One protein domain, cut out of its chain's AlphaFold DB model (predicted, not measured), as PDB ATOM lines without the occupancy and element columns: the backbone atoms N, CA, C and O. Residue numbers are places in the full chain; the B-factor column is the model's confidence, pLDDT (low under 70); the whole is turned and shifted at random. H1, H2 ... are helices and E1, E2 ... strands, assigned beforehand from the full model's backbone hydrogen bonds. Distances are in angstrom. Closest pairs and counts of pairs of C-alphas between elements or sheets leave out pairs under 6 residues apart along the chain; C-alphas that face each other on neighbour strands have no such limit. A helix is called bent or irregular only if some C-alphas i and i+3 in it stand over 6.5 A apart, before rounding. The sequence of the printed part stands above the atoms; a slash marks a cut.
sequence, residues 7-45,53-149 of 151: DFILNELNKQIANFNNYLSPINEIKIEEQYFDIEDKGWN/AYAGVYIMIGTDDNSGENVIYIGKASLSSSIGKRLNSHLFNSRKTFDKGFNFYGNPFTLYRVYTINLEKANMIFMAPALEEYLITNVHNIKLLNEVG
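AT A GLANCE: This is residues 7 to 45 and 53 to 149 of the 151 residues of the protein "GIY-YIG domain-containing protein" of Phocaeicola plebeius (UniProt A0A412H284). A strongly twisted antiparallel sheet of five strands makes the core, with H3 and the short H4 over one face and H2 over the opposite face, while H1 packs on H3 and only grazes the sheet. The long strand E5 bends sharply at residue 110; its first part forms a hairpin with E4, and its later part runs between E2 and E1. The printed part has 136 residues with four named helices and five named strands, in the order H1 E1 E2 E3 H2 E4 E5 H3 H4, and its class is mixed, helices and strands. The whole is compact, with a radius of gyration of the C-alphas of 14.6 A and spans of 44 by 31 by 28 A.

HOW THE PARTS SIT: The sheet is branched, and E5, residues 107 to 118, has three neighbours. It bends by 80 degrees at residue 110. On one side of it lie E4, residues 101 to 104, beside residues 107 to 110, and E1, residues 34 to 38, beside residues 112 to 115. On the other side lies E2, residues 56 to 64. E4 and E5 form a hairpin, with N 102 and O 109 2.7 A apart. N 36 of E1 and O 114 are 2.8 A apart, and N 59 of E2 and O 115 are 2.8 A apart, each within hydrogen-bond range. E3, residues 70 to 77, is an edge strand and forms a hairpin with E2, with N 58 and O 75 2.8 A apart. Residues 71 to 72 of E3 also pair with residues 143 to 144, parallel. H3, residues 125 to 138, is on the sheet at a height of 8.5 A, over E2 and E3, and runs along the strands, at 15 degrees to E3 on the local plane. Its closest C-alphas to E3 are those of Ala 128 and Lys 76, 6.1 A apart. H4, residues 145 to 148, is on the same face, over none of the strands; its closest C-alphas to E3 are those of Leu 145 and Tyr 73, 5.1 A apart. H2, residues 83 to 91, is on the opposite face at a height of 7.3 A and only just lies over E2, on which 3 of its 9 C-alphas fall. H1, residues 7 to 21, only grazes the sheet with its residues 8 to 13. It touches H3 at a steep tilt of 57 degrees, opposite ways, and the closest C-alphas, those of Gln 16 and Leu 135, are 6.7 A apart. H1 and H2 are apart. In H1 and H2 every O i to N i+4 pair is within hydrogen-bond range, in H3 8 of 10, and H4 is too short for such a pair.

IN THESE COORDINATES: H1 begins at C-alpha 7 (11.482, -20.387, 0.747) and is 20.5 A long. E2 measures 24.9 A, E3 23.6 A and E1 11.2 A. H2 is 11.9 A long and E4 9.6 A. E5 runs 28.2 A to C-alpha 118 (4.745, -12.275, -17.349). H3 is 20.5 A long and irregular, with C-alphas 126 and 129 7.1 A apart. H4, 5.9 A long, ends at C-alpha 148 (-8.555, -32.226, -7.338).

THE WHOLE: The two C-alphas farthest apart, those of Ser 25 and Thr 97, are 45.0 A apart. Residues 46 to 52 are not printed, and C-alphas 45 and 53 are 19.0 A apart across this cut, which falls in the link from E1 to E2. The link from H1 to E1 is long, with 12 residues. The mean pLDDT of the printed part is 84.6; it is under 70 at residue 34 and at residues 41 to 44, 93 to 101, 103 to 106 and 147 to 149.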
ATOM      1  N   ASP A   7      10.159 -20.090   1.309       90.06
ATOM      2  CA  ASP A   7      11.482 -20.387   0.747       90.06
ATOM      3  C   ASP A   7      11.517 -21.789   0.143       90.06
ATOM      4  O   ASP A   7      11.986 -21.980  -0.976       90.06
ATOM      5  N   PHE A   8      10.953 -22.770   0.849       92.56
ATOM      6  CA  PHE A   8      10.810 -24.122   0.325       92.56
ATOM      7  C   PHE A   8       9.975 -24.149  -0.963       92.56
ATOM      8  O   PHE A   8      10.401 -24.730  -1.960       92.56
ATOM      9  N   ILE A   9       8.817 -23.479  -0.966       93.94
ATOM     10  CA  ILE A   9       7.910 -23.459  -2.121       93.94
ATOM     11  C   ILE A   9       8.565 -22.795  -3.335       93.94
ATOM     12  O   ILE A   9       8.528 -23.338  -4.439       93.94
ATOM     13  N   LEU A  10       9.190 -21.636  -3.135       92.50
ATOM     14  CA  LEU A  10       9.856 -20.894  -4.199       92.50
ATOM     15  C   LEU A  10      11.087 -21.634  -4.720       92.50
ATOM     16  O   LEU A  10      11.322 -21.614  -5.924       92.50
ATOM     17  N   ASN A  11      11.843 -22.324  -3.862       93.38
ATOM     18  CA  ASN A  11      12.973 -23.142  -4.299       93.38
ATOM     19  C   ASN A  11      12.524 -24.292  -5.207       93.38
ATOM     20  O   ASN A  11      13.128 -24.506  -6.259       93.38
ATOM     21  N   GLU A  12      11.445 -24.992  -4.852       94.81
ATOM     22  CA  GLU A  12      10.892 -26.053  -5.699       94.81
ATOM     23  C   GLU A  12      10.372 -25.499  -7.034       94.81
ATOM     24  O   GLU A  12      10.701 -26.041  -8.090       94.81
ATOM     25  N   LEU A  13       9.631 -24.387  -7.019       94.94
ATOM     26  CA  LEU A  13       9.137 -23.745  -8.243       94.94
ATOM     27  C   LEU A  13      10.283 -23.270  -9.143       94.94
ATOM     28  O   LEU A  13      10.302 -23.585 -10.332       94.94
ATOM     29  N   ASN A  14      11.266 -22.560  -8.586       93.88
ATOM     30  CA  ASN A  14      12.412 -22.049  -9.337       93.88
ATOM     31  C   ASN A  14      13.255 -23.177  -9.931       93.88
ATOM     32  O   ASN A  14      13.708 -23.059 -11.067       93.88
ATOM     33  N   LYS A  15      13.420 -24.295  -9.214       95.31
ATOM     34  CA  LYS A  15      14.081 -25.490  -9.748       95.31
ATOM     35  C   LYS A  15      13.356 -26.022 -10.984       95.31
ATOM     36  O   LYS A  15      14.005 -26.317 -11.986       95.31
ATOM     37  N   GLN A  16      12.027 -26.127 -10.945       96.38
ATOM     38  CA  GLN A  16      11.273 -26.626 -12.100       96.38
ATOM     39  C   GLN A  16      11.232 -25.628 -13.257       96.38
ATOM     40  O   GLN A  16      11.332 -26.041 -14.410       96.38
ATOM     41  N   ILE A  17      11.177 -24.325 -12.982       95.19
ATOM     42  CA  ILE A  17      11.282 -23.288 -14.016       95.19
ATOM     43  C   ILE A  17      12.662 -23.322 -14.680       95.19
ATOM     44  O   ILE A  17      12.746 -23.291 -15.905       95.19
ATOM     45  N   ALA A  18      13.739 -23.475 -13.903       95.00
ATOM     46  CA  ALA A  18      15.084 -23.644 -14.447       95.00
ATOM     47  C   ALA A  18      15.177 -24.883 -15.353       95.00
ATOM     48  O   ALA A  18      15.752 -24.813 -16.438       95.00
ATOM     49  N   ASN A  19      14.547 -25.997 -14.962       95.88
ATOM     50  CA  ASN A  19      14.468 -27.187 -15.809       95.88
ATOM     51  C   ASN A  19      13.685 -26.929 -17.105       95.88
ATOM     52  O   ASN A  19      14.115 -27.373 -18.166       95.88
ATOM     53  N   PHE A  20      12.570 -26.199 -17.035       95.62
ATOM     54  CA  PHE A  20      11.786 -25.825 -18.213       95.62
ATOM     55  C   PHE A  20      12.583 -24.925 -19.170       95.62
ATOM     56  O   PHE A  20      12.542 -25.115 -20.385       95.62
ATOM     57  N   ASN A  21      13.374 -23.994 -18.632       94.88
ATOM     58  CA  ASN A  21      14.223 -23.103 -19.421       94.88
ATOM     59  C   ASN A  21      15.286 -23.843 -20.245       94.88
ATOM     60  O   ASN A  21      15.721 -23.308 -21.261       94.88
ATOM     61  N   ASN A  22      15.653 -25.082 -19.894       95.00
ATOM     62  CA  ASN A  22      16.553 -25.902 -20.719       95.00
ATOM     63  C   ASN A  22      15.957 -26.258 -22.094       95.00
ATOM     64  O   ASN A  22      16.701 -26.619 -23.004       95.00
ATOM     65  N   TYR A  23      14.633 -26.155 -22.264       92.94
ATOM     66  CA  TYR A  23      13.955 -26.339 -23.553       92.94
ATOM     67  C   TYR A  23      13.837 -25.040 -24.363       92.94
ATOM     68  O   TYR A  23      13.294 -25.046 -25.469       92.94
ATOM     69  N   LEU A  24      14.314 -23.920 -23.819       90.81
ATOM     70  CA  LEU A  24      14.191 -22.591 -24.405       90.81
ATOM     71  C   LEU A  24      15.562 -22.081 -24.853       90.81
ATOM     72  O   LEU A  24      16.614 -22.509 -24.383       90.81
ATOM     73  N   SER A  25      15.554 -21.121 -25.777       86.38
ATOM     74  CA  SER A  25      16.762 -20.349 -26.069       86.38
ATOM     75  C   SER A  25      17.123 -19.471 -24.859       86.38
ATOM     76  O   SER A  25      16.203 -18.954 -24.225       86.38
ATOM     77  N   PRO A  26      18.413 -19.210 -24.567       83.62
ATOM     78  CA  PRO A  26      18.817 -18.356 -23.444       83.62
ATOM     79  C   PRO A  26      18.186 -16.954 -23.435       83.62
ATOM     80  O   PRO A  26      17.991 -16.374 -22.374       83.62
ATOM     81  N   ILE A  27      17.833 -16.408 -24.604       85.38
ATOM     82  CA  ILE A  27      17.157 -15.101 -24.716       85.38
ATOM     83  C   ILE A  27      15.686 -15.128 -24.267       85.38
ATOM     84  O   ILE A  27      15.086 -14.076 -24.082       85.38
ATOM     85  N   ASN A  28      15.120 -16.323 -24.095       86.62
ATOM     86  CA  ASN A  28      13.719 -16.594 -23.777       86.62
ATOM     87  C   ASN A  28      13.573 -17.217 -22.375       86.62
ATOM     88  O   ASN A  28      12.638 -17.974 -22.121       86.62
ATOM     89  N   GLU A  29      14.531 -16.960 -21.482       89.12
ATOM     90  CA  GLU A  29      14.515 -17.493 -20.122       89.12
ATOM     91  C   GLU A  29      13.304 -16.960 -19.339       89.12
ATOM     92  O   GLU A  29      13.115 -15.752 -19.185       89.12
ATOM     93  N   ILE A  30      12.492 -17.874 -18.811       90.75
ATOM     94  CA  ILE A  30      11.320 -17.562 -17.999       90.75
ATOM     95  C   ILE A  30      11.728 -17.493 -16.528       90.75
ATOM     96  O   ILE A  30      12.445 -18.360 -16.030       90.75
ATOM     97  N   LYS A  31      11.242 -16.483 -15.801       87.31
ATOM     98  CA  LYS A  31      11.474 -16.324 -14.358       87.31
ATOM     99  C   LYS A  31      10.178 -15.949 -13.655       87.31
ATOM    100  O   LYS A  31       9.311 -15.312 -14.251       87.31
ATOM    101  N   ILE A  32      10.064 -16.320 -12.381       83.12
ATOM    102  CA  ILE A  32       9.088 -15.687 -11.490       83.12
ATOM    103  C   ILE A  32       9.545 -14.244 -11.338       83.12
ATOM    104  O   ILE A  32      10.616 -14.003 -10.786       83.12
ATOM    105  N   GLU A  33       8.785 -13.309 -11.906       70.00
ATOM    106  CA  GLU A  33       9.204 -11.910 -11.925       70.00
ATOM    107  C   GLU A  33       8.980 -11.283 -10.549       70.00
ATOM    108  O   GLU A  33       9.927 -10.765  -9.964       70.00
ATOM    109  N   GLU A  34       7.760 -11.358 -10.004       65.00
ATOM    110  CA  GLU A  34       7.409 -10.636  -8.777       65.00
ATOM    111  C   GLU A  34       6.300 -11.332  -7.969       65.00
ATOM    112  O   GLU A  34       5.455 -12.069  -8.492       65.00
ATOM    113  N   GLN A  35       6.306 -11.071  -6.659       70.75
ATOM    114  CA  GLN A  35       5.147 -11.293  -5.800       70.75
ATOM    115  C   GLN A  35       4.090 -10.246  -6.164       70.75
ATOM    116  O   GLN A  35       4.290  -9.057  -5.931       70.75
ATOM    117  N   TYR A  36       2.960 -10.685  -6.710       70.25
ATOM    118  CA  TYR A  36       1.891  -9.791  -7.138       70.25
ATOM    119  C   TYR A  36       1.152  -9.165  -5.947       70.25
ATOM    120  O   TYR A  36       0.914  -7.960  -5.933       70.25
ATOM    121  N   PHE A  37       0.816  -9.945  -4.917       75.81
ATOM    122  CA  PHE A  37       0.318  -9.381  -3.658       75.81
ATOM    123  C   PHE A  37       0.523 -10.315  -2.461       75.81
ATOM    124  O   PHE A  37       0.703 -11.528  -2.610       75.81
ATOM    125  N   ASP A  38       0.479  -9.710  -1.270       75.31
ATOM    126  CA  ASP A  38       0.484 -10.354   0.045       75.31
ATOM    127  C   ASP A  38      -0.850 -10.105   0.770       75.31
ATOM    128  O   ASP A  38      -1.249  -8.951   0.946       75.31
ATOM    129  N   ILE A  39      -1.537 -11.175   1.170       74.38
ATOM    130  CA  ILE A  39      -2.759 -11.171   1.995       74.38
ATOM    131  C   ILE A  39      -2.418 -11.441   3.470       74.38
ATOM    132  O   ILE A  39      -3.271 -11.287   4.347       74.38
ATOM    133  N   GLU A  40      -1.185 -11.844   3.800       70.69
ATOM    134  CA  GLU A  40      -0.821 -12.195   5.178       70.69
ATOM    135  C   GLU A  40      -1.135 -11.031   6.137       70.69
ATOM    136  O   GLU A  40      -1.792 -11.250   7.159       70.69
ATOM    137  N   ASP A  41      -0.882  -9.797   5.690       64.38
ATOM    138  CA  ASP A  41      -1.088  -8.563   6.459       64.38
ATOM    139  C   ASP A  41      -2.220  -7.649   5.937       64.38
ATOM    140  O   ASP A  41      -2.416  -6.553   6.464       64.38
ATOM    141  N   LYS A  42      -2.982  -8.066   4.912       67.00
ATOM    142  CA  LYS A  42      -4.045  -7.250   4.282       67.00
ATOM    143  C   LYS A  42      -5.411  -7.939   4.309       67.00
ATOM    144  O   LYS A  42      -5.493  -9.168   4.301       67.00
ATOM    145  N   GLY A  43      -6.491  -7.157   4.328       65.25
ATOM    146  CA  GLY A  43      -7.846  -7.676   4.132       65.25
ATOM    147  C   GLY A  43      -8.153  -7.901   2.648       65.25
ATOM    148  O   GLY A  43      -7.582  -7.244   1.779       65.25
ATOM    149  N   TRP A  44      -9.097  -8.793   2.326       69.62
ATOM    150  CA  TRP A  44      -9.517  -9.055   0.935       69.62
ATOM    151  C   TRP A  44      -9.934  -7.809   0.152       69.62
ATOM    152  O   TRP A  44      -9.726  -7.740  -1.063       69.62
ATOM    153  N   ASN A  45     -10.541  -6.848   0.850       70.38
ATOM    154  CA  ASN A  45     -11.028  -5.598   0.273       70.38
ATOM    155  C   ASN A  45      -9.888  -4.669  -0.166       70.38
ATOM    156  O   ASN A  45     -10.103  -3.826  -1.032       70.38
ATOM    157  N   ALA A  53      -2.837  -6.638 -15.788       85.38
ATOM    158  CA  ALA A  53      -3.385  -6.536 -17.131       85.38
ATOM    159  C   ALA A  53      -2.713  -7.467 -18.158       85.38
ATOM    160  O   ALA A  53      -3.183  -7.515 -19.289       85.38
ATOM    161  N   TYR A  54      -1.680  -8.229 -17.777       90.12
ATOM    162  CA  TYR A  54      -0.924  -9.084 -18.699       90.12
ATOM    163  C   TYR A  54      -1.292 -10.575 -18.626       90.12
ATOM    164  O   TYR A  54      -1.864 -11.060 -17.637       90.12
ATOM    165  N   ALA A  55      -0.956 -11.305 -19.690       92.06
ATOM    166  CA  ALA A  55      -1.095 -12.756 -19.806       92.06
ATOM    167  C   ALA A  55       0.164 -13.518 -19.334       92.06
ATOM    168  O   ALA A  55       1.288 -13.014 -19.376       92.06
ATOM    169  N   GLY A  56      -0.018 -14.765 -18.894       94.00
ATOM    170  CA  GLY A  56       1.066 -15.591 -18.371       94.00
ATOM    171  C   GLY A  56       0.604 -16.681 -17.410       94.00
ATOM    172  O   GLY A  56      -0.521 -17.177 -17.510       94.00
ATOM    173  N   VAL A  57       1.479 -17.046 -16.476       95.00
ATOM    174  CA  VAL A  57       1.209 -18.039 -15.423       95.00
ATOM    175  C   VAL A  57       1.181 -17.344 -14.067       95.00
ATOM    176  O   VAL A  57       1.951 -16.418 -13.821       95.00
ATOM    177  N   TYR A  58       0.285 -17.776 -13.188       93.81
ATOM    178  CA  TYR A  58       0.197 -17.313 -11.810       93.81
ATOM    179  C   TYR A  58       0.196 -18.495 -10.845       93.81
ATOM    180  O   TYR A  58      -0.353 -19.555 -11.140       93.81
ATOM    181  N   ILE A  59       0.812 -18.298  -9.683       94.19
ATOM    182  CA  ILE A  59       0.892 -19.287  -8.612       94.19
ATOM    183  C   ILE A  59       0.280 -18.682  -7.356       94.19
ATOM    184  O   ILE A  59       0.765 -17.671  -6.853       94.19
ATOM    185  N   MET A  60      -0.780 -19.299  -6.845       91.38
ATOM    186  CA  MET A  60      -1.399 -18.959  -5.569       91.38
ATOM    187  C   MET A  60      -0.838 -19.870  -4.478       91.38
ATOM    188  O   MET A  60      -0.862 -21.088  -4.637       91.38
ATOM    189  N   ILE A  61      -0.347 -19.295  -3.383       91.94
ATOM    190  CA  ILE A  61       0.292 -20.010  -2.276       91.94
ATOM    191  C   ILE A  61      -0.522 -19.827  -1.003       91.94
ATOM    192  O   ILE A  61      -0.818 -18.697  -0.595       91.94
ATOM    193  N   GLY A  62      -0.830 -20.943  -0.351       90.50
ATOM    194  CA  GLY A  62      -1.654 -20.942   0.841       90.50
ATOM    195  C   GLY A  62      -1.509 -22.167   1.725       90.50
ATOM    196  O   GLY A  62      -0.553 -22.937   1.608       90.50
ATOM    197  N   THR A  63      -2.498 -22.344   2.593       89.81
ATOM    198  CA  THR A  63      -2.668 -23.554   3.400       89.81
ATOM    199  C   THR A  63      -4.011 -24.203   3.124       89.81
ATOM    200  O   THR A  63      -5.013 -23.513   2.958       89.81
ATOM    201  N   ASP A  64      -4.036 -25.529   3.115       87.94
ATOM    202  CA  ASP A  64      -5.282 -26.291   3.195       87.94
ATOM    203  C   ASP A  64      -5.848 -26.155   4.614       87.94
ATOM    204  O   ASP A  64      -5.151 -26.465   5.582       87.94
ATOM    205  N   ASP A  65      -7.085 -25.684   4.761       84.81
ATOM    206  CA  ASP A  65      -7.662 -25.420   6.083       84.81
ATOM    207  C   ASP A  65      -8.010 -26.717   6.839       84.81
ATOM    208  O   ASP A  65      -8.130 -26.702   8.064       84.81
ATOM    209  N   ASN A  66      -8.127 -27.854   6.139       84.75
ATOM    210  CA  ASN A  66      -8.382 -29.156   6.755       84.75
ATOM    211  C   ASN A  66      -7.098 -29.803   7.294       84.75
ATOM    212  O   ASN A  66      -7.103 -30.350   8.398       84.75
ATOM    213  N   SER A  67      -6.003 -29.789   6.520       86.88
ATOM    214  CA  SER A  67      -4.740 -30.450   6.911       86.88
ATOM    215  C   SER A  67      -3.705 -29.500   7.525       86.88
ATOM    216  O   SER A  67      -2.791 -29.931   8.236       86.88
ATOM    217  N   GLY A  68      -3.832 -28.196   7.274       86.88
ATOM    218  CA  GLY A  68      -2.845 -27.184   7.638       86.88
ATOM    219  C   GLY A  68      -1.517 -27.335   6.890       86.88
ATOM    220  O   GLY A  68      -0.489 -26.871   7.391       86.88
ATOM    221  N   GLU A  69      -1.513 -28.045   5.759       89.62
ATOM    222  CA  GLU A  69      -0.348 -28.230   4.891       89.62
ATOM    223  C   GLU A  69      -0.198 -27.059   3.923       89.62
ATOM    224  O   GLU A  69      -1.187 -26.455   3.502       89.62
ATOM    225  N   ASN A  70       1.044 -26.780   3.523       90.88
ATOM    226  CA  ASN A  70       1.314 -25.862   2.423       90.88
ATOM    227  C   ASN A  70       0.731 -26.434   1.132       90.88
ATOM    228  O   ASN A  70       0.973 -27.594   0.790       90.88
ATOM    229  N   VAL A  71       0.020 -25.599   0.392       91.44
ATOM    230  CA  VAL A  71      -0.581 -25.996  -0.872       91.44
ATOM    231  C   VAL A  71      -0.500 -24.841  -1.859       91.44
ATOM    232  O   VAL A  71      -0.515 -23.666  -1.475       91.44
ATOM    233  N   ILE A  72      -0.363 -25.179  -3.136       93.50
ATOM    234  CA  ILE A  72      -0.342 -24.200  -4.215       93.50
ATOM    235  C   ILE A  72      -1.403 -24.514  -5.263       93.50
ATOM    236  O   ILE A  72      -1.783 -25.664  -5.479       93.50
ATOM    237  N   TYR A  73      -1.861 -23.468  -5.934       92.62
ATOM    238  CA  TYR A  73      -2.631 -23.563  -7.164       92.62
ATOM    239  C   TYR A  73      -1.867 -22.854  -8.272       92.62
ATOM    240  O   TYR A  73      -1.417 -21.722  -8.091       92.62
ATOM    241  N   ILE A  74      -1.745 -23.505  -9.419       94.38
ATOM    242  CA  ILE A  74      -1.070 -22.973 -10.597       94.38
ATOM    243  C   ILE A  74      -2.135 -22.722 -11.655       94.38
ATOM    244  O   ILE A  74      -2.921 -23.608 -11.970       94.38
ATOM    245  N   GLY A  75      -2.186 -21.510 -12.185       93.50
ATOM    246  CA  GLY A  75      -3.149 -21.147 -13.210       93.50
ATOM    247  C   GLY A  75      -2.510 -20.369 -14.349       93.50
ATOM    248  O   GLY A  75      -1.454 -19.756 -14.193       93.50
ATOM    249  N   LYS A  76      -3.191 -20.330 -15.493       94.56
ATOM    250  CA  LYS A  76      -2.803 -19.491 -16.636       94.56
ATOM    251  C   LYS A  76      -3.847 -18.458 -17.051       94.56
ATOM    252  O   LYS A  76      -5.057 -18.615 -16.842       94.56
ATOM    253  N   ALA A  77      -3.350 -17.427 -17.725       92.38
ATOM    254  CA  ALA A  77      -4.095 -16.525 -18.590       92.38
ATOM    255  C   ALA A  77      -3.403 -16.464 -19.961       92.38
ATOM    256  O   ALA A  77      -2.196 -16.257 -20.033       92.38
ATOM    257  N   SER A  78      -4.157 -16.656 -21.041       84.75
ATOM    258  CA  SER A  78      -3.664 -16.632 -22.425       84.75
ATOM    259  C   SER A  78      -4.372 -15.548 -23.251       84.75
ATOM    260  O   SER A  78      -5.224 -14.851 -22.718       84.75
ATOM    261  N   LEU A  79      -4.017 -15.433 -24.537       76.50
ATOM    262  CA  LEU A  79      -4.353 -14.426 -25.572       76.50
ATOM    263  C   LEU A  79      -5.542 -13.451 -25.381       76.50
ATOM    264  O   LEU A  79      -5.435 -12.313 -25.820       76.50
ATOM    265  N   SER A  80      -6.672 -13.843 -24.789       80.75
ATOM    266  CA  SER A  80      -7.850 -12.973 -24.586       80.75
ATOM    267  C   SER A  80      -8.159 -12.650 -23.115       80.75
ATOM    268  O   SER A  80      -9.148 -11.980 -22.805       80.75
ATOM    269  N   SER A  81      -7.314 -13.101 -22.191       87.81
ATOM    270  CA  SER A  81      -7.461 -12.950 -20.747       87.81
ATOM    271  C   SER A  81      -6.180 -12.409 -20.123       87.81
ATOM    272  O   SER A  81      -5.081 -12.699 -20.578       87.81
ATOM    273  N   SER A  82      -6.322 -11.690 -19.012       91.25
ATOM    274  CA  SER A  82      -5.202 -11.348 -18.136       91.25
ATOM    275  C   SER A  82      -5.223 -12.211 -16.880       91.25
ATOM    276  O   SER A  82      -6.266 -12.781 -16.526       91.25
ATOM    277  N   ILE A  83      -4.086 -12.304 -16.192       90.88
ATOM    278  CA  ILE A  83      -4.002 -12.970 -14.887       90.88
ATOM    279  C   ILE A  83      -4.972 -12.306 -13.902       90.88
ATOM    280  O   ILE A  83      -5.716 -13.015 -13.230       90.88
ATOM    281  N   GLY A  84      -5.068 -10.973 -13.882       88.75
ATOM    282  CA  GLY A  84      -5.999 -10.259 -13.007       88.75
ATOM    283  C   GLY A  84      -7.466 -10.643 -13.233       88.75
ATOM    284  O   GLY A  84      -8.198 -10.919 -12.282       88.75
ATOM    285  N   LYS A  85      -7.895 -10.787 -14.498       88.56
ATOM    286  CA  LYS A  85      -9.244 -11.281 -14.835       88.56
ATOM    287  C   LYS A  85      -9.480 -12.707 -14.326       88.56
ATOM    288  O   LYS A  85     -10.558 -12.988 -13.801       88.56
ATOM    289  N   ARG A  86      -8.492 -13.600 -14.459       89.56
ATOM    290  CA  ARG A  86      -8.587 -14.994 -13.982       89.56
ATOM    291  C   ARG A  86      -8.649 -15.050 -12.461       89.56
ATOM    292  O   ARG A  86      -9.554 -15.680 -11.925       89.56
ATOM    293  N   LEU A  87      -7.759 -14.334 -11.779       86.81
ATOM    294  CA  LEU A  87      -7.761 -14.224 -10.324       86.81
ATOM    295  C   LEU A  87      -9.085 -13.653  -9.817       86.81
ATOM    296  O   LEU A  87      -9.680 -14.226  -8.912       86.81
ATOM    297  N   ASN A  88      -9.600 -12.585 -10.432       84.75
ATOM    298  CA  ASN A  88     -10.911 -12.053 -10.072       84.75
ATOM    299  C   ASN A  88     -12.003 -13.116 -10.265       84.75
ATOM    300  O   ASN A  88     -12.776 -13.361  -9.353       84.75
ATOM    301  N   SER A  89     -12.021 -13.838 -11.388       82.81
ATOM    302  CA  SER A  89     -12.994 -14.919 -11.603       82.81
ATOM    303  C   SER A  89     -12.928 -16.025 -10.541       82.81
ATOM    304  O   SER A  89     -13.974 -16.544 -10.159       82.81
ATOM    305  N   HIS A  90     -11.734 -16.399 -10.073       80.50
ATOM    306  CA  HIS A  90     -11.569 -17.431  -9.043       80.50
ATOM    307  C   HIS A  90     -11.921 -16.927  -7.638       80.50
ATOM    308  O   HIS A  90     -12.477 -17.672  -6.834       80.50
ATOM    309  N   LEU A  91     -11.608 -15.668  -7.337       78.94
ATOM    310  CA  LEU A  91     -11.644 -15.135  -5.975       78.94
ATOM    311  C   LEU A  91     -12.902 -14.300  -5.687       78.94
ATOM    312  O   LEU A  91     -13.278 -14.156  -4.527       78.94
ATOM    313  N   PHE A  92     -13.592 -13.780  -6.709       74.94
ATOM    314  CA  PHE A  92     -14.716 -12.845  -6.554       74.94
ATOM    315  C   PHE A  92     -15.867 -13.405  -5.717       74.94
ATOM    316  O   PHE A  92     -16.401 -12.706  -4.857       74.94
ATOM    317  N   ASN A  93     -16.241 -14.666  -5.942       66.75
ATOM    318  CA  ASN A  93     -17.313 -15.293  -5.169       66.75
ATOM    319  C   ASN A  93     -16.859 -15.611  -3.743       66.75
ATOM    320  O   ASN A  93     -17.618 -15.415  -2.799       66.75
ATOM    321  N   SER A  94     -15.603 -16.017  -3.574       67.31
ATOM    322  CA  SER A  94     -15.056 -16.401  -2.276       67.31
ATOM    323  C   SER A  94     -14.888 -15.225  -1.316       67.31
ATOM    324  O   SER A  94     -15.146 -15.384  -0.123       67.31
ATOM    325  N   ARG A  95     -14.581 -14.030  -1.845       64.19
ATOM    326  CA  ARG A  95     -14.505 -12.761  -1.095       64.19
ATOM    327  C   ARG A  95     -15.754 -12.446  -0.274       64.19
ATOM    328  O   ARG A  95     -15.666 -11.732   0.714       64.19
ATOM    329  N   LYS A  96     -16.923 -12.938  -0.691       57.81
ATOM    330  CA  LYS A  96     -18.199 -12.669  -0.010       57.81
ATOM    331  C   LYS A  96     -18.452 -13.586   1.188       57.81
ATOM    332  O   LYS A  96     -19.389 -13.341   1.938       57.81
ATOM    333  N   THR A  97     -17.660 -14.644   1.336       55.59
ATOM    334  CA  THR A  97     -17.960 -15.773   2.231       55.59
ATOM    335  C   THR A  97     -16.861 -16.071   3.242       55.59
ATOM    336  O   THR A  97     -17.156 -16.689   4.259       55.59
ATOM    337  N   PHE A  98     -15.617 -15.647   3.002       58.78
ATOM    338  CA  PHE A  98     -14.478 -16.010   3.846       58.78
ATOM    339  C   PHE A  98     -13.470 -14.855   3.965       58.78
ATOM    340  O   PHE A  98     -13.103 -14.243   2.965       58.78
ATOM    341  N   ASP A  99     -12.972 -14.602   5.181       61.19
ATOM    342  CA  ASP A  99     -12.047 -13.491   5.483       61.19
ATOM    343  C   ASP A  99     -10.648 -13.649   4.867       61.19
ATOM    344  O   ASP A  99     -10.000 -12.652   4.561       61.19
ATOM    345  N   LYS A 100     -10.172 -14.889   4.676       61.00
ATOM    346  CA  LYS A 100      -8.928 -15.242   3.945       61.00
ATOM    347  C   LYS A 100      -9.030 -16.561   3.160       61.00
ATOM    348  O   LYS A 100      -8.113 -16.924   2.427       61.00
ATOM    349  N   GLY A 101     -10.162 -17.249   3.302       63.88
ATOM    350  CA  GLY A 101     -10.417 -18.556   2.717       63.88
ATOM    351  C   GLY A 101     -11.023 -18.483   1.316       63.88
ATOM    352  O   GLY A 101     -11.661 -17.506   0.927       63.88
ATOM    353  N   PHE A 102     -10.876 -19.545   0.549       74.56
ATOM    354  CA  PHE A 102     -11.714 -19.835  -0.597       74.56
ATOM    355  C   PHE A 102     -11.878 -21.324  -0.753       74.56
ATOM    356  O   PHE A 102     -11.028 -22.117  -0.362       74.56
ATOM    357  N   ASN A 103     -13.005 -21.688  -1.342       69.25
ATOM    358  CA  ASN A 103     -13.325 -23.070  -1.583       69.25
ATOM    359  C   ASN A 103     -12.980 -23.415  -3.037       69.25
ATOM    360  O   ASN A 103     -13.667 -22.978  -3.962       69.25
ATOM    361  N   PHE A 104     -11.905 -24.179  -3.232       69.31
ATOM    362  CA  PHE A 104     -11.540 -24.723  -4.537       69.31
ATOM    363  C   PHE A 104     -12.033 -26.175  -4.615       69.31
ATOM    364  O   PHE A 104     -11.507 -27.056  -3.937       69.31
ATOM    365  N   TYR A 105     -13.077 -26.423  -5.414       67.50
ATOM    366  CA  TYR A 105     -13.680 -27.756  -5.611       67.50
ATOM    367  C   TYR A 105     -14.055 -28.513  -4.320       67.50
ATOM    368  O   TYR A 105     -13.878 -29.721  -4.222       67.50
ATOM    369  N   GLY A 106     -14.569 -27.820  -3.308       69.06
ATOM    370  CA  GLY A 106     -14.937 -28.406  -2.015       69.06
ATOM    371  C   GLY A 106     -13.849 -28.299  -0.940       69.06
ATOM    372  O   GLY A 106     -14.168 -28.514   0.228       69.06
ATOM    373  N   ASN A 107     -12.611 -27.926  -1.288       72.06
ATOM    374  CA  ASN A 107     -11.516 -27.803  -0.326       72.06
ATOM    375  C   ASN A 107     -11.344 -26.352   0.153       72.06
ATOM    376  O   ASN A 107     -11.049 -25.478  -0.670       72.06
ATOM    377  N   PRO A 108     -11.520 -26.084   1.460       79.88
ATOM    378  CA  PRO A 108     -11.227 -24.787   2.045       79.88
ATOM    379  C   PRO A 108      -9.712 -24.544   2.065       79.88
ATOM    380  O   PRO A 108      -8.923 -25.390   2.487       79.88
ATOM    381  N   PHE A 109      -9.315 -23.385   1.556       83.38
ATOM    382  CA  PHE A 109      -7.932 -22.970   1.402       83.38
ATOM    383  C   PHE A 109      -7.772 -21.519   1.829       83.38
ATOM    384  O   PHE A 109      -8.486 -20.656   1.323       83.38
ATOM    385  N   THR A 110      -6.779 -21.230   2.662       86.06
ATOM    386  CA  THR A 110      -6.393 -19.861   3.008       86.06
ATOM    387  C   THR A 110      -5.263 -19.372   2.108       86.06
ATOM    388  O   THR A 110      -4.182 -19.958   2.100       86.06
ATOM    389  N   LEU A 111      -5.480 -18.271   1.381       86.12
ATOM    390  CA  LEU A 111      -4.458 -17.647   0.529       86.12
ATOM    391  C   LEU A 111      -3.620 -16.646   1.288       86.12
ATOM    392  O   LEU A 111      -4.157 -15.771   1.965       86.12
ATOM    393  N   TYR A 112      -2.316 -16.700   1.044       87.06
ATOM    394  CA  TYR A 112      -1.395 -15.697   1.554       87.06
ATOM    395  C   TYR A 112      -0.705 -14.924   0.441       87.06
ATOM    396  O   TYR A 112      -0.627 -13.704   0.526       87.06
ATOM    397  N   ARG A 113      -0.236 -15.581  -0.629       88.06
ATOM    398  CA  ARG A 113       0.536 -14.897  -1.681       88.06
ATOM    399  C   ARG A 113       0.171 -15.340  -3.081       88.06
ATOM    400  O   ARG A 113      -0.179 -16.497  -3.303       88.06
ATOM    401  N   VAL A 114       0.329 -14.424  -4.029       88.88
ATOM    402  CA  VAL A 114       0.279 -14.734  -5.458       88.88
ATOM    403  C   VAL A 114       1.568 -14.285  -6.121       88.88
ATOM    404  O   VAL A 114       1.996 -13.151  -5.936       88.88
ATOM    405  N   TYR A 115       2.164 -15.174  -6.905       91.62
ATOM    406  CA  TYR A 115       3.310 -14.901  -7.767       91.62
ATOM    407  C   TYR A 115       2.884 -14.975  -9.225       91.62
ATOM    408  O   TYR A 115       1.957 -15.713  -9.572       91.62
ATOM    409  N   THR A 116       3.564 -14.226 -10.084       91.94
ATOM    410  CA  THR A 116       3.227 -14.140 -11.504       91.94
ATOM    411  C   THR A 116       4.460 -14.254 -12.389       91.94
ATOM    412  O   THR A 116       5.563 -13.834 -12.040       91.94
ATOM    413  N   ILE A 117       4.247 -14.822 -13.571       92.56
ATOM    414  CA  ILE A 117       5.219 -14.947 -14.648       92.56
ATOM    415  C   ILE A 117       4.627 -14.224 -15.856       92.56
ATOM    416  O   ILE A 117       3.635 -14.684 -16.429       92.56
ATOM    417  N   ASN A 118       5.215 -13.090 -16.234       91.50
ATOM    418  CA  ASN A 118       4.745 -12.275 -17.349       91.50
ATOM    419  C   ASN A 118       5.288 -12.802 -18.683       91.50
ATOM    420  O   ASN A 118       6.389 -12.458 -19.115       91.50
ATOM    421  N   LEU A 119       4.501 -13.639 -19.355       91.31
ATOM    422  CA  LEU A 119       4.885 -14.193 -20.654       91.31
ATOM    423  C   LEU A 119       4.580 -13.243 -21.815       91.31
ATOM    424  O   LEU A 119       5.112 -13.421 -22.907       91.31
ATOM    425  N   GLU A 120       3.750 -12.226 -21.600       88.50
ATOM    426  CA  GLU A 120       3.465 -11.188 -22.592       88.50
ATOM    427  C   GLU A 120       4.674 -10.291 -22.843       88.50
ATOM    428  O   GLU A 120       5.058 -10.090 -23.993       88.50
ATOM    429  N   LYS A 121       5.359  -9.867 -21.777       86.12
ATOM    430  CA  LYS A 121       6.609  -9.095 -21.857       86.12
ATOM    431  C   LYS A 121       7.727  -9.839 -22.597       86.12
ATOM    432  O   LYS A 121       8.529  -9.208 -23.278       86.12
ATOM    433  N   ALA A 122       7.756 -11.166 -22.491       84.00
ATOM    434  CA  ALA A 122       8.711 -12.019 -23.195       84.00
ATOM    435  C   ALA A 122       8.275 -12.381 -24.630       84.00
ATOM    436  O   ALA A 122       9.003 -13.080 -25.324       84.00
ATOM    437  N   ASN A 123       7.095 -11.942 -25.091       88.69
ATOM    438  CA  ASN A 123       6.476 -12.386 -26.347       88.69
ATOM    439  C   ASN A 123       6.300 -13.922 -26.432       88.69
ATOM    440  O   ASN A 123       6.420 -14.542 -27.488       88.69
ATOM    441  N   MET A 124       6.010 -14.549 -25.288       91.50
ATOM    442  CA  MET A 124       5.906 -15.999 -25.092       91.50
ATOM    443  C   MET A 124       4.540 -16.429 -24.548       91.50
ATOM    444  O   MET A 124       4.410 -17.501 -23.963       91.50
ATOM    445  N   ILE A 125       3.486 -15.629 -24.744       92.50
ATOM    446  CA  ILE A 125       2.127 -15.928 -24.245       92.50
ATOM    447  C   ILE A 125       1.652 -17.319 -24.687       92.50
ATOM    448  O   ILE A 125       0.983 -18.025 -23.932       92.50
ATOM    449  N   PHE A 126       2.030 -17.742 -25.898       90.88
ATOM    450  CA  PHE A 126       1.702 -19.059 -26.446       90.88
ATOM    451  C   PHE A 126       2.280 -20.226 -25.620       90.88
ATOM    452  O   PHE A 126       1.780 -21.343 -25.723       90.88
ATOM    453  N   MET A 127       3.282 -19.973 -24.771       92.81
ATOM    454  CA  MET A 127       3.882 -20.950 -23.858       92.81
ATOM    455  C   MET A 127       3.156 -21.056 -22.515       92.81
ATOM    456  O   MET A 127       3.438 -21.991 -21.771       92.81
ATOM    457  N   ALA A 128       2.205 -20.168 -22.199       94.12
ATOM    458  CA  ALA A 128       1.493 -20.206 -20.918       94.12
ATOM    459  C   ALA A 128       0.845 -21.575 -20.619       94.12
ATOM    460  O   ALA A 128       1.004 -22.054 -19.498       94.12
ATOM    461  N   PRO A 129       0.184 -22.259 -21.582       94.19
ATOM    462  CA  PRO A 129      -0.308 -23.620 -21.373       94.19
ATOM    463  C   PRO A 129       0.796 -24.634 -21.092       94.19
ATOM    464  O   PRO A 129       0.653 -25.424 -20.171       94.19
ATOM    465  N   ALA A 130       1.889 -24.603 -21.857       94.75
ATOM    466  CA  ALA A 130       2.979 -25.560 -21.695       94.75
ATOM    467  C   ALA A 130       3.674 -25.403 -20.335       94.75
ATOM    468  O   ALA A 130       3.946 -26.398 -19.673       94.75
ATOM    469  N   LEU A 131       3.913 -24.162 -19.903       95.31
ATOM    470  CA  LEU A 131       4.524 -23.877 -18.609       95.31
ATOM    471  C   LEU A 131       3.617 -24.289 -17.442       95.31
ATOM    472  O   LEU A 131       4.097 -24.907 -16.500       95.31
ATOM    473  N   GLU A 132       2.319 -23.972 -17.497       96.12
ATOM    474  CA  GLU A 132       1.357 -24.378 -16.460       96.12
ATOM    475  C   GLU A 132       1.320 -25.903 -16.304       96.12
ATOM    476  O   GLU A 132       1.542 -26.407 -15.205       96.12
ATOM    477  N   GLU A 133       1.102 -26.635 -17.400       95.12
ATOM    478  CA  GLU A 133       1.045 -28.102 -17.378       95.12
ATOM    479  C   GLU A 133       2.369 -28.708 -16.903       95.12
ATOM    480  O   GLU A 133       2.376 -29.649 -16.108       95.12
ATOM    481  N   TYR A 134       3.502 -28.146 -17.335       96.12
ATOM    482  CA  TYR A 134       4.815 -28.599 -16.892       96.12
ATOM    483  C   TYR A 134       4.990 -28.436 -15.380       96.12
ATOM    484  O   TYR A 134       5.449 -29.368 -14.719       96.12
ATOM    485  N   LEU A 135       4.618 -27.284 -14.815       95.75
ATOM    486  CA  LEU A 135       4.738 -27.049 -13.377       95.75
ATOM    487  C   LEU A 135       3.778 -27.936 -12.575       95.75
ATOM    488  O   LEU A 135       4.206 -28.518 -11.583       95.75
ATOM    489  N   ILE A 136       2.527 -28.102 -13.021       94.94
ATOM    490  CA  ILE A 136       1.571 -29.029 -12.391       94.94
ATOM    491  C   ILE A 136       2.120 -30.459 -12.413       94.94
ATOM    492  O   ILE A 136       2.014 -31.179 -11.428       94.94
ATOM    493  N   THR A 137       2.748 -30.868 -13.515       93.56
ATOM    494  CA  THR A 137       3.253 -32.236 -13.671       93.56
ATOM    495  C   THR A 137       4.514 -32.503 -12.851       93.56
ATOM    496  O   THR A 137       4.710 -33.634 -12.429       93.56
ATOM    497  N   ASN A 138       5.387 -31.510 -12.644       94.69
ATOM    498  CA  ASN A 138       6.736 -31.734 -12.095       94.69
ATOM    499  C   ASN A 138       6.939 -31.215 -10.660       94.69
ATOM    500  O   ASN A 138       7.994 -31.447 -10.061       94.69
ATOM    501  N   VAL A 139       5.972 -30.495 -10.086       93.06
ATOM    502  CA  VAL A 139       6.012 -30.077  -8.678       93.06
ATOM    503  C   VAL A 139       5.363 -31.162  -7.817       93.06
ATOM    504  O   VAL A 139       4.148 -31.279  -7.777       93.06
ATOM    505  N   HIS A 140       6.178 -31.951  -7.108       87.44
ATOM    506  CA  HIS A 140       5.698 -33.107  -6.328       87.44
ATOM    507  C   HIS A 140       5.788 -32.943  -4.807       87.44
ATOM    508  O   HIS A 140       5.085 -33.621  -4.065       87.44
ATOM    509  N   ASN A 141       6.663 -32.061  -4.319       87.38
ATOM    510  CA  ASN A 141       6.928 -31.922  -2.881       87.38
ATOM    511  C   ASN A 141       5.990 -30.925  -2.182       87.38
ATOM    512  O   ASN A 141       6.192 -30.574  -1.020       87.38
ATOM    513  N   ILE A 142       4.990 -30.426  -2.906       90.69
ATOM    514  CA  ILE A 142       4.008 -29.455  -2.437       90.69
ATOM    515  C   ILE A 142       2.655 -29.947  -2.919       90.69
ATOM    516  O   ILE A 142       2.521 -30.363  -4.068       90.69
ATOM    517  N   LYS A 143       1.646 -29.886  -2.055       91.06
ATOM    518  CA  LYS A 143       0.289 -30.258  -2.438       91.06
ATOM    519  C   LYS A 143      -0.213 -29.304  -3.533       91.06
ATOM    520  O   LYS A 143      -0.111 -28.084  -3.383       91.06
ATOM    521  N   LEU A 144      -0.765 -29.849  -4.616       90.75
ATOM    522  CA  LEU A 144      -1.334 -29.083  -5.728       90.75
ATOM    523  C   LEU A 144      -2.865 -29.105  -5.666       90.75
ATOM    524  O   LEU A 144      -3.480 -30.167  -5.715       90.75
ATOM    525  N   LEU A 145      -3.510 -27.934  -5.631       87.25
ATOM    526  CA  LEU A 145      -4.978 -27.846  -5.727       87.25
ATOM    527  C   LEU A 145      -5.502 -28.218  -7.122       87.25
ATOM    528  O   LEU A 145      -6.663 -28.599  -7.265       87.25
ATOM    529  N   ASN A 146      -4.658 -28.122  -8.151       84.69
ATOM    530  CA  ASN A 146      -4.991 -28.478  -9.531       84.69
ATOM    531  C   ASN A 146      -5.431 -29.942  -9.688       84.69
ATOM    532  O   ASN A 146      -6.319 -30.230 -10.488       84.69
ATOM    533  N   GLU A 147      -4.851 -30.855  -8.904       67.81
ATOM    534  CA  GLU A 147      -5.078 -32.301  -9.020       67.81
ATOM    535  C   GLU A 147      -6.483 -32.742  -8.584       67.81
ATOM    536  O   GLU A 147      -6.941 -33.818  -8.968       67.81
ATOM    537  N   VAL A 148      -7.198 -31.915  -7.815       56.72
ATOM    538  CA  VAL A 148      -8.555 -32.226  -7.338       56.72
ATOM    539  C   VAL A 148      -9.592 -32.117  -8.463       56.72
ATOM    540  O   VAL A 148     -10.602 -32.810  -8.429       56.72
ATOM    541  N   GLY A 149      -9.345 -31.280  -9.477       42.34
ATOM    542  CA  GLY A 149     -10.270 -31.073 -10.600       42.34
ATOM    543  C   GLY A 149     -10.103 -32.048 -11.773       42.34
ATOM    544  O   GLY A 149     -10.951 -32.057 -12.659       42.34
TER     545      GLY A 149